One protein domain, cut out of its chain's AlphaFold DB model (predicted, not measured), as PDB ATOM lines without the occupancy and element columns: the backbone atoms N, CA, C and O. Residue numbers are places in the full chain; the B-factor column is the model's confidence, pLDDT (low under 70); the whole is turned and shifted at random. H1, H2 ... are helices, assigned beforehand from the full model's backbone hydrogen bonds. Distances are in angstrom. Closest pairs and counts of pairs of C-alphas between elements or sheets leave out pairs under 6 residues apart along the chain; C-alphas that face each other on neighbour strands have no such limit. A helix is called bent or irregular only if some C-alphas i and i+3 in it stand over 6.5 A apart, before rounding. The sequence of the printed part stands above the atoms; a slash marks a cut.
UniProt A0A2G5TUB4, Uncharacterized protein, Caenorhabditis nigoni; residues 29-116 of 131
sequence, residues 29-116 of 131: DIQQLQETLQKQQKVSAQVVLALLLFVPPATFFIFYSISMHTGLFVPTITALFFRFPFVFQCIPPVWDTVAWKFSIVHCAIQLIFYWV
ATOM      1  N   ASP A  29     257.748 194.162 112.062       67.19
ATOM      2  CA  ASP A  29     256.605 194.296 111.151       67.19
ATOM      3  C   ASP A  29     255.848 192.966 111.037       67.19
ATOM      4  O   ASP A  29     254.624 192.953 111.011       67.19
ATOM      5  N   ILE A  30     256.559 191.829 111.062       68.25
ATOM      6  CA  ILE A  30     255.936 190.493 111.106       68.25
ATOM      7  C   ILE A  30     255.142 190.311 112.402       68.25
ATOM      8  O   ILE A  30     254.023 189.810 112.359       68.25
ATOM      9  N   GLN A  31     255.687 190.739 113.543       72.75
ATOM     10  CA  GLN A  31     254.982 190.678 114.826       72.75
ATOM     11  C   GLN A  31     253.748 191.585 114.834       72.75
ATOM     12  O   GLN A  31     252.677 191.148 115.241       72.75
ATOM     13  N   GLN A  32     253.848 192.804 114.299       71.44
ATOM     14  CA  GLN A  32     252.699 193.706 114.159       71.44
ATOM     15  C   GLN A  32     251.632 193.146 113.203       71.44
ATOM     16  O   GLN A  32     250.436 193.263 113.471       71.44
ATOM     17  N   LEU A  33     252.037 192.480 112.119       67.38
ATOM     18  CA  LEU A  33     251.121 191.770 111.222       67.38
ATOM     19  C   LEU A  33     250.462 190.569 111.915       67.38
ATOM     20  O   LEU A  33     249.265 190.353 111.769       67.38
ATOM     21  N   GLN A  34     251.200 189.812 112.725       63.38
ATOM     22  CA  GLN A  34     250.639 188.704 113.502       63.38
ATOM     23  C   GLN A  34     249.659 189.194 114.573       63.38
ATOM     24  O   GLN A  34     248.583 188.617 114.717       63.38
ATOM     25  N   GLU A  35     249.976 190.285 115.268       66.44
ATOM     26  CA  GLU A  35     249.075 190.908 116.240       66.44
ATOM     27  C   GLU A  35     247.814 191.468 115.574       66.44
ATOM     28  O   GLU A  35     246.721 191.350 116.126       66.44
ATOM     29  N   THR A  36     247.924 192.057 114.382       62.97
ATOM     30  CA  THR A  36     246.759 192.572 113.640       62.97
ATOM     31  C   THR A  36     245.899 191.452 113.056       62.97
ATOM     32  O   THR A  36     244.677 191.550 113.118       62.97
ATOM     33  N   LEU A  37     246.495 190.352 112.590       59.72
ATOM     34  CA  LEU A  37     245.770 189.156 112.145       59.72
ATOM     35  C   LEU A  37     245.099 188.411 113.308       59.72
ATOM     36  O   LEU A  37     243.995 187.900 113.147       59.72
ATOM     37  N   GLN A  38     245.713 188.386 114.494       58.75
ATOM     38  CA  GLN A  38     245.060 187.877 115.705       58.75
ATOM     39  C   GLN A  38     243.922 188.793 116.176       58.75
ATOM     40  O   GLN A  38     242.895 188.300 116.638       58.75
ATOM     41  N   LYS A  39     244.069 190.117 116.010       56.78
ATOM     42  CA  LYS A  39     242.994 191.102 116.237       56.78
ATOM     43  C   LYS A  39     241.896 191.044 115.181       56.78
ATOM     44  O   LYS A  39     240.784 191.490 115.455       56.78
ATOM     45  N   GLN A  40     242.159 190.458 114.013       56.22
ATOM     46  CA  GLN A  40     241.148 190.085 113.028       56.22
ATOM     47  C   GLN A  40     240.404 188.833 113.525       56.22
ATOM     48  O   GLN A  40     240.426 187.757 112.928       56.22
ATOM     49  N   GLN A  41     239.787 188.980 114.696       54.47
ATOM     50  CA  GLN A  41     239.042 187.958 115.399       54.47
ATOM     51  C   GLN A  41     238.003 187.384 114.438       54.47
ATOM     52  O   GLN A  41     237.050 188.061 114.052       54.47
ATOM     53  N   LYS A  42     238.208 186.129 114.028       63.16
ATOM     54  CA  LYS A  42     237.237 185.379 113.233       63.16
ATOM     55  C   LYS A  42     235.969 185.270 114.071       63.16
ATOM     56  O   LYS A  42     235.896 184.456 114.990       63.16
ATOM     57  N   VAL A  43     235.003 186.147 113.809       68.81
ATOM     58  CA  VAL A  43     233.700 186.108 114.471       68.81
ATOM     59  C   VAL A  43     233.110 184.732 114.186       68.81
ATOM     60  O   VAL A  43     232.983 184.332 113.029       68.81
ATOM     61  N   SER A  44     232.821 183.971 115.245       81.12
ATOM     62  CA  SER A  44     232.267 182.625 115.108       81.12
ATOM     63  C   SER A  44     230.972 182.689 114.302       81.12
ATOM     64  O   SER A  44     230.116 183.535 114.566       81.12
ATOM     65  N   ALA A  45     230.801 181.773 113.348       80.44
ATOM     66  CA  ALA A  45     229.585 181.683 112.542       80.44
ATOM     67  C   ALA A  45     228.318 181.568 113.411       80.44
ATOM     68  O   ALA A  45     227.272 182.093 113.046       80.44
ATOM     69  N   GLN A  46     228.423 180.958 114.597       84.56
ATOM     70  CA  GLN A  46     227.326 180.885 115.566       84.56
ATOM     71  C   GLN A  46     226.948 182.259 116.133       84.56
ATOM     72  O   GLN A  46     225.771 182.537 116.329       84.56
ATOM     73  N   VAL A  47     227.932 183.135 116.357       85.62
ATOM     74  CA  VAL A  47     227.698 184.513 116.815       85.62
ATOM     75  C   VAL A  47     227.067 185.337 115.699       85.62
ATOM     76  O   VAL A  47     226.126 186.076 115.963       85.62
ATOM     77  N   VAL A  48     227.519 185.170 114.451       85.44
ATOM     78  CA  VAL A  48     226.897 185.823 113.285       85.44
ATOM     79  C   VAL A  48     225.446 185.372 113.118       85.44
ATOM     80  O   VAL A  48     224.567 186.209 112.929       85.44
ATOM     81  N   LEU A  49     225.178 184.069 113.244       87.44
ATOM     82  CA  LEU A  49     223.826 183.515 113.175       87.44
ATOM     83  C   LEU A  49     222.938 184.055 114.302       87.44
ATOM     84  O   LEU A  49     221.818 184.487 114.049       87.44
ATOM     85  N   ALA A  50     223.440 184.063 115.540       89.06
ATOM     86  CA  ALA A  50     222.715 184.622 116.674       89.06
ATOM     87  C   ALA A  50     222.413 186.110 116.445       89.06
ATOM     88  O   ALA A  50     221.274 186.540 116.599       89.06
ATOM     89  N   LEU A  51     223.397 186.888 115.997       87.31
ATOM     90  CA  LEU A  51     223.213 188.301 115.686       87.31
ATOM     91  C   LEU A  51     222.137 188.500 114.607       87.31
ATOM     92  O   LEU A  51     221.242 189.321 114.779       87.31
ATOM     93  N   LEU A  52     222.177 187.708 113.533       86.38
ATOM     94  CA  LEU A  52     221.209 187.778 112.437       86.38
ATOM     95  C   LEU A  52     219.779 187.460 112.897       86.38
ATOM     96  O   LEU A  52     218.834 188.065 112.398       86.38
ATOM     97  N   LEU A  53     219.615 186.536 113.845       87.50
ATOM     98  CA  LEU A  53     218.304 186.152 114.368       87.50
ATOM     99  C   LEU A  53     217.776 187.123 115.429       87.50
ATOM    100  O   LEU A  53     216.578 187.380 115.461       87.50
ATOM    101  N   PHE A  54     218.641 187.661 116.294       85.88
ATOM    102  CA  PHE A  54     218.216 188.479 117.435       85.88
ATOM    103  C   PHE A  54     218.182 189.982 117.145       85.88
ATOM    104  O   PHE A  54     217.335 190.682 117.701       85.88
ATOM    105  N   VAL A  55     219.055 190.502 116.277       86.38
ATOM    106  CA  VAL A  55     219.118 191.947 116.000       86.38
ATOM    107  C   VAL A  55     217.856 192.479 115.315       86.38
ATOM    108  O   VAL A  55     217.350 193.508 115.772       86.38
ATOM    109  N   PRO A  56     217.283 191.832 114.283       84.44
ATOM    110  CA  PRO A  56     216.075 192.355 113.645       84.44
ATOM    111  C   PRO A  56     214.868 192.420 114.601       84.44
ATOM    112  O   PRO A  56     214.264 193.488 114.706       84.44
ATOM    113  N   PRO A  57     214.545 191.374 115.390       82.94
ATOM    114  CA  PRO A  57     213.481 191.468 116.390       82.94
ATOM    115  C   PRO A  57     213.763 192.504 117.484       82.94
ATOM    116  O   PRO A  57     212.856 193.231 117.886       82.94
ATOM    117  N   ALA A  58     215.010 192.607 117.958       85.06
ATOM    118  CA  ALA A  58     215.377 193.553 119.011       85.06
ATOM    119  C   ALA A  58     215.272 195.012 118.544       85.06
ATOM    120  O   ALA A  58     214.705 195.851 119.243       85.06
ATOM    121  N   THR A  59     215.779 195.317 117.347       85.00
ATOM    122  CA  THR A  59     215.663 196.658 116.756       85.00
ATOM    123  C   THR A  59     214.204 197.030 116.539       85.00
ATOM    124  O   THR A  59     213.790 198.122 116.928       85.00
ATOM    125  N   PHE A  60     213.393 196.106 116.020       79.50
ATOM    126  CA  PHE A  60     211.962 196.322 115.856       79.50
ATOM    127  C   PHE A  60     211.249 196.591 117.188       79.50
ATOM    128  O   PHE A  60     210.480 197.544 117.290       79.50
ATOM    129  N   PHE A  61     211.537 195.806 118.230       81.75
ATOM    130  CA  PHE A  61     210.971 196.003 119.568       81.75
ATOM    131  C   PHE A  61     211.270 197.405 120.119       81.75
ATOM    132  O   PHE A  61     210.387 198.062 120.674       81.75
ATOM    133  N   ILE A  62     212.496 197.895 119.915       84.62
ATOM    134  CA  ILE A  62     212.899 199.245 120.319       84.62
ATOM    135  C   ILE A  62     212.126 200.305 119.522       84.62
ATOM    136  O   ILE A  62     211.539 201.205 120.123       84.62
ATOM    137  N   PHE A  63     212.067 200.190 118.191       82.88
ATOM    138  CA  PHE A  63     211.321 201.133 117.347       82.88
ATOM    139  C   PHE A  63     209.829 201.167 117.682       82.88
ATOM    140  O   PHE A  63     209.233 202.244 117.734       82.88
ATOM    141  N   TYR A  64     209.231 200.008 117.951       79.19
ATOM    142  CA  TYR A  64     207.837 199.900 118.358       79.19
ATOM    143  C   TYR A  64     207.596 200.559 119.725       79.19
ATOM    144  O   TYR A  64     206.663 201.348 119.864       79.19
ATOM    145  N   SER A  65     208.470 200.310 120.711       82.69
ATOM    146  CA  SER A  65     208.410 200.960 122.030       82.69
ATOM    147  C   SER A  65     208.457 202.485 121.910       82.69
ATOM    148  O   SER A  65     207.654 203.192 122.520       82.69
ATOM    149  N   ILE A  66     209.350 203.011 121.066       85.56
ATOM    150  CA  ILE A  66     209.463 204.452 120.812       85.56
ATOM    151  C   ILE A  66     208.193 204.989 120.143       85.56
ATOM    152  O   ILE A  66     207.638 205.985 120.599       85.56
ATOM    153  N   SER A  67     207.716 204.317 119.096       82.19
ATOM    154  CA  SER A  67     206.622 204.817 118.255       82.19
ATOM    155  C   SER A  67     205.258 204.756 118.945       82.19
ATOM    156  O   SER A  67     204.467 205.683 118.813       82.19
ATOM    157  N   MET A  68     204.975 203.678 119.684       80.44
ATOM    158  CA  MET A  68     203.658 203.433 120.291       80.44
ATOM    159  C   MET A  68     203.596 203.798 121.774       80.44
ATOM    160  O   MET A  68     202.531 204.140 122.285       80.44
ATOM    161  N   HIS A  69     204.724 203.717 122.478       82.12
ATOM    162  CA  HIS A  69     204.781 203.871 123.930       82.12
ATOM    163  C   HIS A  69     205.765 204.954 124.381       82.12
ATOM    164  O   HIS A  69     206.152 204.985 125.550       82.12
ATOM    165  N   THR A  70     206.179 205.858 123.482       83.62
ATOM    166  CA  THR A  70     207.105 206.972 123.775       83.62
ATOM    167  C   THR A  70     208.428 206.526 124.419       83.62
ATOM    168  O   THR A  70     209.072 207.283 125.137       83.62
ATOM    169  N   GLY A  71     208.832 205.274 124.181       76.44
ATOM    170  CA  GLY A  71     210.048 204.667 124.726       76.44
ATOM    171  C   GLY A  71     209.862 203.911 126.046       76.44
ATOM    172  O   GLY A  71     210.840 203.408 126.596       76.44
ATOM    173  N   LEU A  72     208.636 203.786 126.567       84.94
ATOM    174  CA  LEU A  72     208.362 203.012 127.778       84.94
ATOM    175  C   LEU A  72     208.291 201.509 127.469       84.94
ATOM    176  O   LEU A  72     207.390 201.014 126.787       84.94
ATOM    177  N   PHE A  73     209.217 200.745 128.049       81.56
ATOM    178  CA  PHE A  73     209.298 199.298 127.823       81.56
ATOM    179  C   PHE A  73     208.222 198.494 128.551       81.56
ATOM    180  O   PHE A  73     207.768 197.488 128.019       81.56
ATOM    181  N   VAL A  74     207.777 198.939 129.729       82.44
ATOM    182  CA  VAL A  74     206.740 198.248 130.519       82.44
ATOM    183  C   VAL A  74     205.462 197.999 129.703       82.44
ATOM    184  O   VAL A  74     205.106 196.834 129.536       82.44
ATOM    185  N   PRO A  75     204.806 199.022 129.117       79.50
ATOM    186  CA  PRO A  75     203.607 198.799 128.308       79.50
ATOM    187  C   PRO A  75     203.898 198.012 127.026       79.50
ATOM    188  O   PRO A  75     203.040 197.259 126.575       79.50
ATOM    189  N   THR A  76     205.113 198.117 126.479       78.44
ATOM    190  CA  THR A  76     205.533 197.349 125.299       78.44
ATOM    191  C   THR A  76     205.599 195.849 125.592       78.44
ATOM    192  O   THR A  76     205.103 195.037 124.815       78.44
ATOM    193  N   ILE A  77     206.166 195.471 126.741       80.69
ATOM    194  CA  ILE A  77     206.219 194.083 127.210       80.69
ATOM    195  C   ILE A  77     204.801 193.586 127.495       80.69
ATOM    196  O   ILE A  77     204.425 192.502 127.060       80.69
ATOM    197  N   THR A  78     203.970 194.388 128.165       82.31
ATOM    198  CA  THR A  78     202.570 194.017 128.405       82.31
ATOM    199  C   THR A  78     201.810 193.810 127.090       82.31
ATOM    200  O   THR A  78     201.074 192.837 126.960       82.31
ATOM    201  N   ALA A  79     202.021 194.659 126.083       76.69
ATOM    202  CA  ALA A  79     201.409 194.500 124.767       76.69
ATOM    203  C   ALA A  79     201.878 193.219 124.056       76.69
ATOM    204  O   ALA A  79     201.047 192.510 123.492       76.69
ATOM    205  N   LEU A  80     203.169 192.879 124.147       76.69
ATOM    206  CA  LEU A  80     203.735 191.649 123.584       76.69
ATOM    207  C   LEU A  80     203.057 190.383 124.143       76.69
ATOM    208  O   LEU A  80     202.784 189.454 123.386       76.69
ATOM    209  N   PHE A  81     202.775 190.343 125.450       76.50
ATOM    210  CA  PHE A  81     202.209 189.159 126.114       76.50
ATOM    211  C   PHE A  81     200.673 189.113 126.129       76.50
ATOM    212  O   PHE A  81     200.105 188.022 126.115       76.50
ATOM    213  N   PHE A  82     199.988 190.261 126.156       75.12
ATOM    214  CA  PHE A  82     198.537 190.326 126.392       75.12
ATOM    215  C   PHE A  82     197.709 190.816 125.193       75.12
ATOM    216  O   PHE A  82     196.479 190.772 125.249       75.12
ATOM    217  N   ARG A  83     198.327 191.283 124.096       68.19
ATOM    218  CA  ARG A  83     197.607 191.808 122.923       68.19
ATOM    219  C   ARG A  83     197.754 190.862 121.727       68.19
ATOM    220  O   ARG A  83     198.788 190.826 121.072       68.19
ATOM    221  N   PHE A  84     196.699 190.123 121.384       60.03
ATOM    222  CA  PHE A  84     196.642 189.369 120.124       60.03
ATOM    223  C   PHE A  84     195.851 190.162 119.062       60.03
ATOM    224  O   PHE A  84     194.792 190.691 119.404       60.03
ATOM    225  N   PRO A  85     196.301 190.260 117.793       63.53
ATOM    226  CA  PRO A  85     197.535 189.713 117.235       63.53
ATOM    227  C   PRO A  85     198.671 190.752 117.133       63.53
ATOM    228  O   PRO A  85     198.773 191.491 116.154       63.53
ATOM    229  N   PHE A  86     199.582 190.755 118.111       65.31
ATOM    230  CA  PHE A  86     200.822 191.542 118.075       65.31
ATOM    231  C   PHE A  86     201.679 191.213 116.841       65.31
ATOM    232  O   PHE A  86     202.173 192.112 116.174       65.31
ATOM    233  N   VAL A  87     201.754 189.934 116.448       63.53
ATOM    234  CA  VAL A  87     202.582 189.464 115.318       63.53
ATOM    235  C   VAL A  87     202.228 190.146 113.992       63.53
ATOM    236  O   VAL A  87     203.134 190.493 113.242       63.53
ATOM    237  N   PHE A  88     200.946 190.403 113.705       64.00
ATOM    238  CA  PHE A  88     200.545 191.095 112.469       64.00
ATOM    239  C   PHE A  88     200.835 192.599 112.507       64.00
ATOM    240  O   PHE A  88     201.079 193.192 111.462       64.00
ATOM    241  N   GLN A  89     200.860 193.208 113.696       63.03
ATOM    242  CA  GLN A  89     201.322 194.589 113.877       63.03
ATOM    243  C   GLN A  89     202.853 194.693 113.812       63.03
ATOM    244  O   GLN A  89     203.387 195.769 113.557       63.03
ATOM    245  N   CYS A  90     203.557 193.575 114.022       59.72
ATOM    246  CA  CYS A  90     205.010 193.505 113.932       59.72
ATOM    247  C   CYS A  90     205.556 193.358 112.515       59.72
ATOM    248  O   CYS A  90     206.767 193.451 112.334       59.72
ATOM    249  N   ILE A  91     204.711 193.094 111.517       63.78
ATOM    250  CA  ILE A  91     205.174 192.983 110.136       63.78
ATOM    251  C   ILE A  91     205.382 194.413 109.629       63.78
ATOM    252  O   ILE A  91     204.393 195.132 109.459       63.78
ATOM    253  N   PRO A  92     206.634 194.868 109.403       64.12
ATOM    254  CA  PRO A  92     206.848 196.163 108.780       64.12
ATOM    255  C   PRO A  92     206.137 196.176 107.422       64.12
ATOM    256  O   PRO A  92     206.035 195.121 106.786       64.12
ATOM    257  N   PRO A  93     205.644 197.333 106.950       67.44
ATOM    258  CA  PRO A  93     204.979 197.439 105.659       67.44
ATOM    259  C   PRO A  93     205.989 197.186 104.531       67.44
ATOM    260  O   PRO A  93     206.525 198.099 103.915       67.44
ATOM    261  N   VAL A  94     206.237 195.909 104.240       69.94
ATOM    262  CA  VAL A  94     207.137 195.425 103.181       69.94
ATOM    263  C   VAL A  94     206.673 195.843 101.785       69.94
ATOM    264  O   VAL A  94     207.438 195.747 100.833       69.94
ATOM    265  N   TRP A  95     205.445 196.341 101.665       74.19
ATOM    266  CA  TRP A  95     204.845 196.807 100.419       74.19
ATOM    267  C   TRP A  95     204.871 198.328 100.246       74.19
ATOM    268  O   TRP A  95     204.341 198.830  99.254       74.19
ATOM    269  N   ASP A  96     205.490 199.078 101.165       80.56
ATOM    270  CA  ASP A  96     205.632 200.521 100.989       80.56
ATOM    271  C   ASP A  96     206.614 200.836  99.850       80.56
ATOM    272  O   ASP A  96     207.837 200.850  99.999       80.56
ATOM    273  N   THR A  97     206.045 201.099  98.674       81.50
ATOM    274  CA  THR A  97     206.791 201.394  97.448       81.50
ATOM    275  C   THR A  97     207.619 202.674  97.583       81.50
ATOM    276  O   THR A  97     208.665 202.798  96.950       81.50
ATOM    277  N   VAL A  98     207.185 203.632  98.408       84.38
ATOM    278  CA  VAL A  98     207.903 204.895  98.606       84.38
ATOM    279  C   VAL A  98     209.175 204.646  99.411       84.38
ATOM    280  O   VAL A  98     210.253 205.056  98.976       84.38
ATOM    281  N   ALA A  99     209.071 203.909 100.520       81.88
ATOM    282  CA  ALA A  99     210.218 203.535 101.345       81.88
ATOM    283  C   ALA A  99     211.287 202.790 100.528       81.88
ATOM    284  O   ALA A  99     212.460 203.163 100.561       81.88
ATOM    285  N   TRP A 100     210.878 201.817  99.703       83.38
ATOM    286  CA  TRP A 100     211.798 201.084  98.826       83.38
ATOM    287  C   TRP A 100     212.538 201.986  97.844       83.38
ATOM    288  O   TRP A 100     213.746 201.839  97.666       83.38
ATOM    289  N   LYS A 101     211.844 202.949  97.230       86.62
ATOM    290  CA  LYS A 101     212.476 203.898  96.303       86.62
ATOM    291  C   LYS A 101     213.532 204.742  97.014       86.62
ATOM    292  O   LYS A 101     214.632 204.883  96.483       86.62
ATOM    293  N   PHE A 102     213.242 205.250  98.213       87.75
ATOM    294  CA  PHE A 102     214.227 205.996  99.003       87.75
ATOM    295  C   PHE A 102     215.427 205.133  99.398       87.75
ATOM    296  O   PHE A 102     216.563 205.573  99.238       87.75
ATOM    297  N   SER A 103     215.203 203.894  99.845       86.94
ATOM    298  CA  SER A 103     216.287 202.971 100.193       86.94
ATOM    299  C   SER A 103     217.176 202.631  98.994       86.94
ATOM    300  O   SER A 103     218.398 202.640  99.129       86.94
ATOM    301  N   ILE A 104     216.589 202.388  97.815       88.62
ATOM    302  CA  ILE A 104     217.337 202.104  96.580       88.62
ATOM    303  C   ILE A 104     218.183 203.312  96.176       88.62
ATOM    304  O   ILE A 104     219.372 203.160  95.903       88.62
ATOM    305  N   VAL A 105     217.598 204.514  96.172       91.69
ATOM    306  CA  VAL A 105     218.318 205.747  95.818       91.69
ATOM    307  C   VAL A 105     219.459 206.010  96.797       91.69
ATOM    308  O   VAL A 105     220.582 206.271  96.375       91.69
ATOM    309  N   HIS A 106     219.203 205.887  98.100       90.81
ATOM    310  CA  HIS A 106     220.222 206.076  99.125       90.81
ATOM    311  C   HIS A 106     221.367 205.061  98.990       90.81
ATOM    312  O   HIS A 106     222.535 205.440  99.025       90.81
ATOM    313  N   CYS A 107     221.046 203.783  98.769       90.12
ATOM    314  CA  CYS A 107     222.041 202.734  98.549       90.12
ATOM    315  C   CYS A 107     222.873 202.989  97.282       90.12
ATOM    316  O   CYS A 107     224.098 202.886  97.322       90.12
ATOM    317  N   ALA A 108     222.237 203.397  96.179       90.19
ATOM    318  CA  ALA A 108     222.930 203.731  94.938       90.19
ATOM    319  C   ALA A 108     223.903 204.906  95.127       90.19
ATOM    320  O   ALA A 108     225.048 204.830  94.692       90.19
ATOM    321  N   ILE A 109     223.478 205.958  95.834       90.19
ATOM    322  CA  ILE A 109     224.329 207.108  96.165       90.19
ATOM    323  C   ILE A 109     225.527 206.674  97.019       90.19
ATOM    324  O   ILE A 109     226.657 207.050  96.716       90.19
ATOM    325  N   GLN A 110     225.312 205.854  98.053       88.56
ATOM    326  CA  GLN A 110     226.401 205.324  98.881       88.56
ATOM    327  C   GLN A 110     227.396 204.487  98.070       88.56
ATOM    328  O   GLN A 110     228.598 204.587  98.297       88.56
ATOM    329  N   LEU A 111     226.914 203.696  97.108       87.25
ATOM    330  CA  LEU A 111     227.754 202.864  96.247       87.25
ATOM    331  C   LEU A 111     228.574 203.712  95.267       87.25
ATOM    332  O   LEU A 111     229.760 203.447  95.078       87.25
ATOM    333  N   ILE A 112     227.971 204.763  94.704       87.75
ATOM    334  CA  ILE A 112     228.672 205.752  93.874       87.75
ATOM    335  C   ILE A 112     229.750 206.452  94.698       87.75
ATOM    336  O   ILE A 112     230.888 206.536  94.249       87.75
ATOM    337  N   PHE A 113     229.425 206.920  95.905       86.12
ATOM    338  CA  PHE A 113     230.416 207.550  96.771       86.12
ATOM    339  C   PHE A 113     231.542 206.596  97.122       86.12
ATOM    340  O   PHE A 113     232.693 206.992  96.993       86.12
ATOM    341  N   TYR A 114     231.226 205.355  97.498       81.38
ATOM    342  CA  TYR A 114     232.231 204.325  97.720       81.38
ATOM    343  C   TYR A 114     233.159 204.237  96.508       81.38
ATOM    344  O   TYR A 114     234.342 204.491  96.655       81.38
ATOM    345  N   TRP A 115     232.627 204.024  95.302       80.50
ATOM    346  CA  TRP A 115     233.416 203.917  94.068       80.50
ATOM    347  C   TRP A 115     234.262 205.149  93.723       80.50
ATOM    348  O   TRP A 115     235.374 205.003  93.223       80.50
ATOM    349  N   VAL A 116     233.724 206.351  93.930       82.06
ATOM    350  CA  VAL A 116     234.365 207.614  93.534       82.06
ATOM    351  C   VAL A 116     235.385 208.083  94.573       82.06
ATOM    352  O   VAL A 116     236.347 208.766  94.221       82.06
TER     353      VAL A 116
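What this domain is: This is residues 29 to 116 of the 131 residues of an uncharacterized protein of Caenorhabditis nigoni (UniProt A0A2G5TUB4). This is an open U without a packed core: H1 and the bent H2 make one long limb, H3 and short H4 lie at the turn, and H5 runs back as a free second limb. Printed are 88 residues with five named helices, H1 to H5 in chain order, and no named strand: all helix. It is extended, with a radius of gyration of the C-alphas of 20.1 A, spanning 60 by 32 by 23 A.

Where its parts are: Start at H2, residues 45 to 69, assigned as one helix by its hydrogen bonds but bent: C-alphas 53 and 56 are 6.6 A apart. Its arms are H2a, residues 45 to 53, 12.3 A, and H2b, residues 56 to 69, 19.1 A. Find H1, residues 29 to 39, 14.9 A, from C-alpha 29 at (256.605, 194.296, 111.151). H3 is residues 73 to 82, 14.1 A; H4, residues 86 to 89, 5.2 A. H5, residues 97 to 116, runs 28.5 A to C-alpha 116 at (234.365, 207.614, 93.534).

How they stand to each other: H2a and H2b stand at a shallow tilt of 28 degrees. With residues 64 to 69 alone, H2b touches H3, about perpendicular at 74 degrees; their closest C-alphas, Ser 65 and Thr 76, are 5.7 A apart. H3 and H4 are close but not clearly touching: their closest C-alphas, Leu 80 and Phe 86, are 6.2 A apart. H1, H2a and H5 touch no helix. Every O i to N i+4 pair is within hydrogen-bond range in H1, H2a, H2b, H3 and H5; H4 is too short for one.

The domain as a whole: The farthest C-alphas, Asp 29 and Phe 84, are 60.8 A apart. The printed part has no cut and no long link. pLDDT is under 70 at residues 29 to 30, 33 to 43 and 83 to 94.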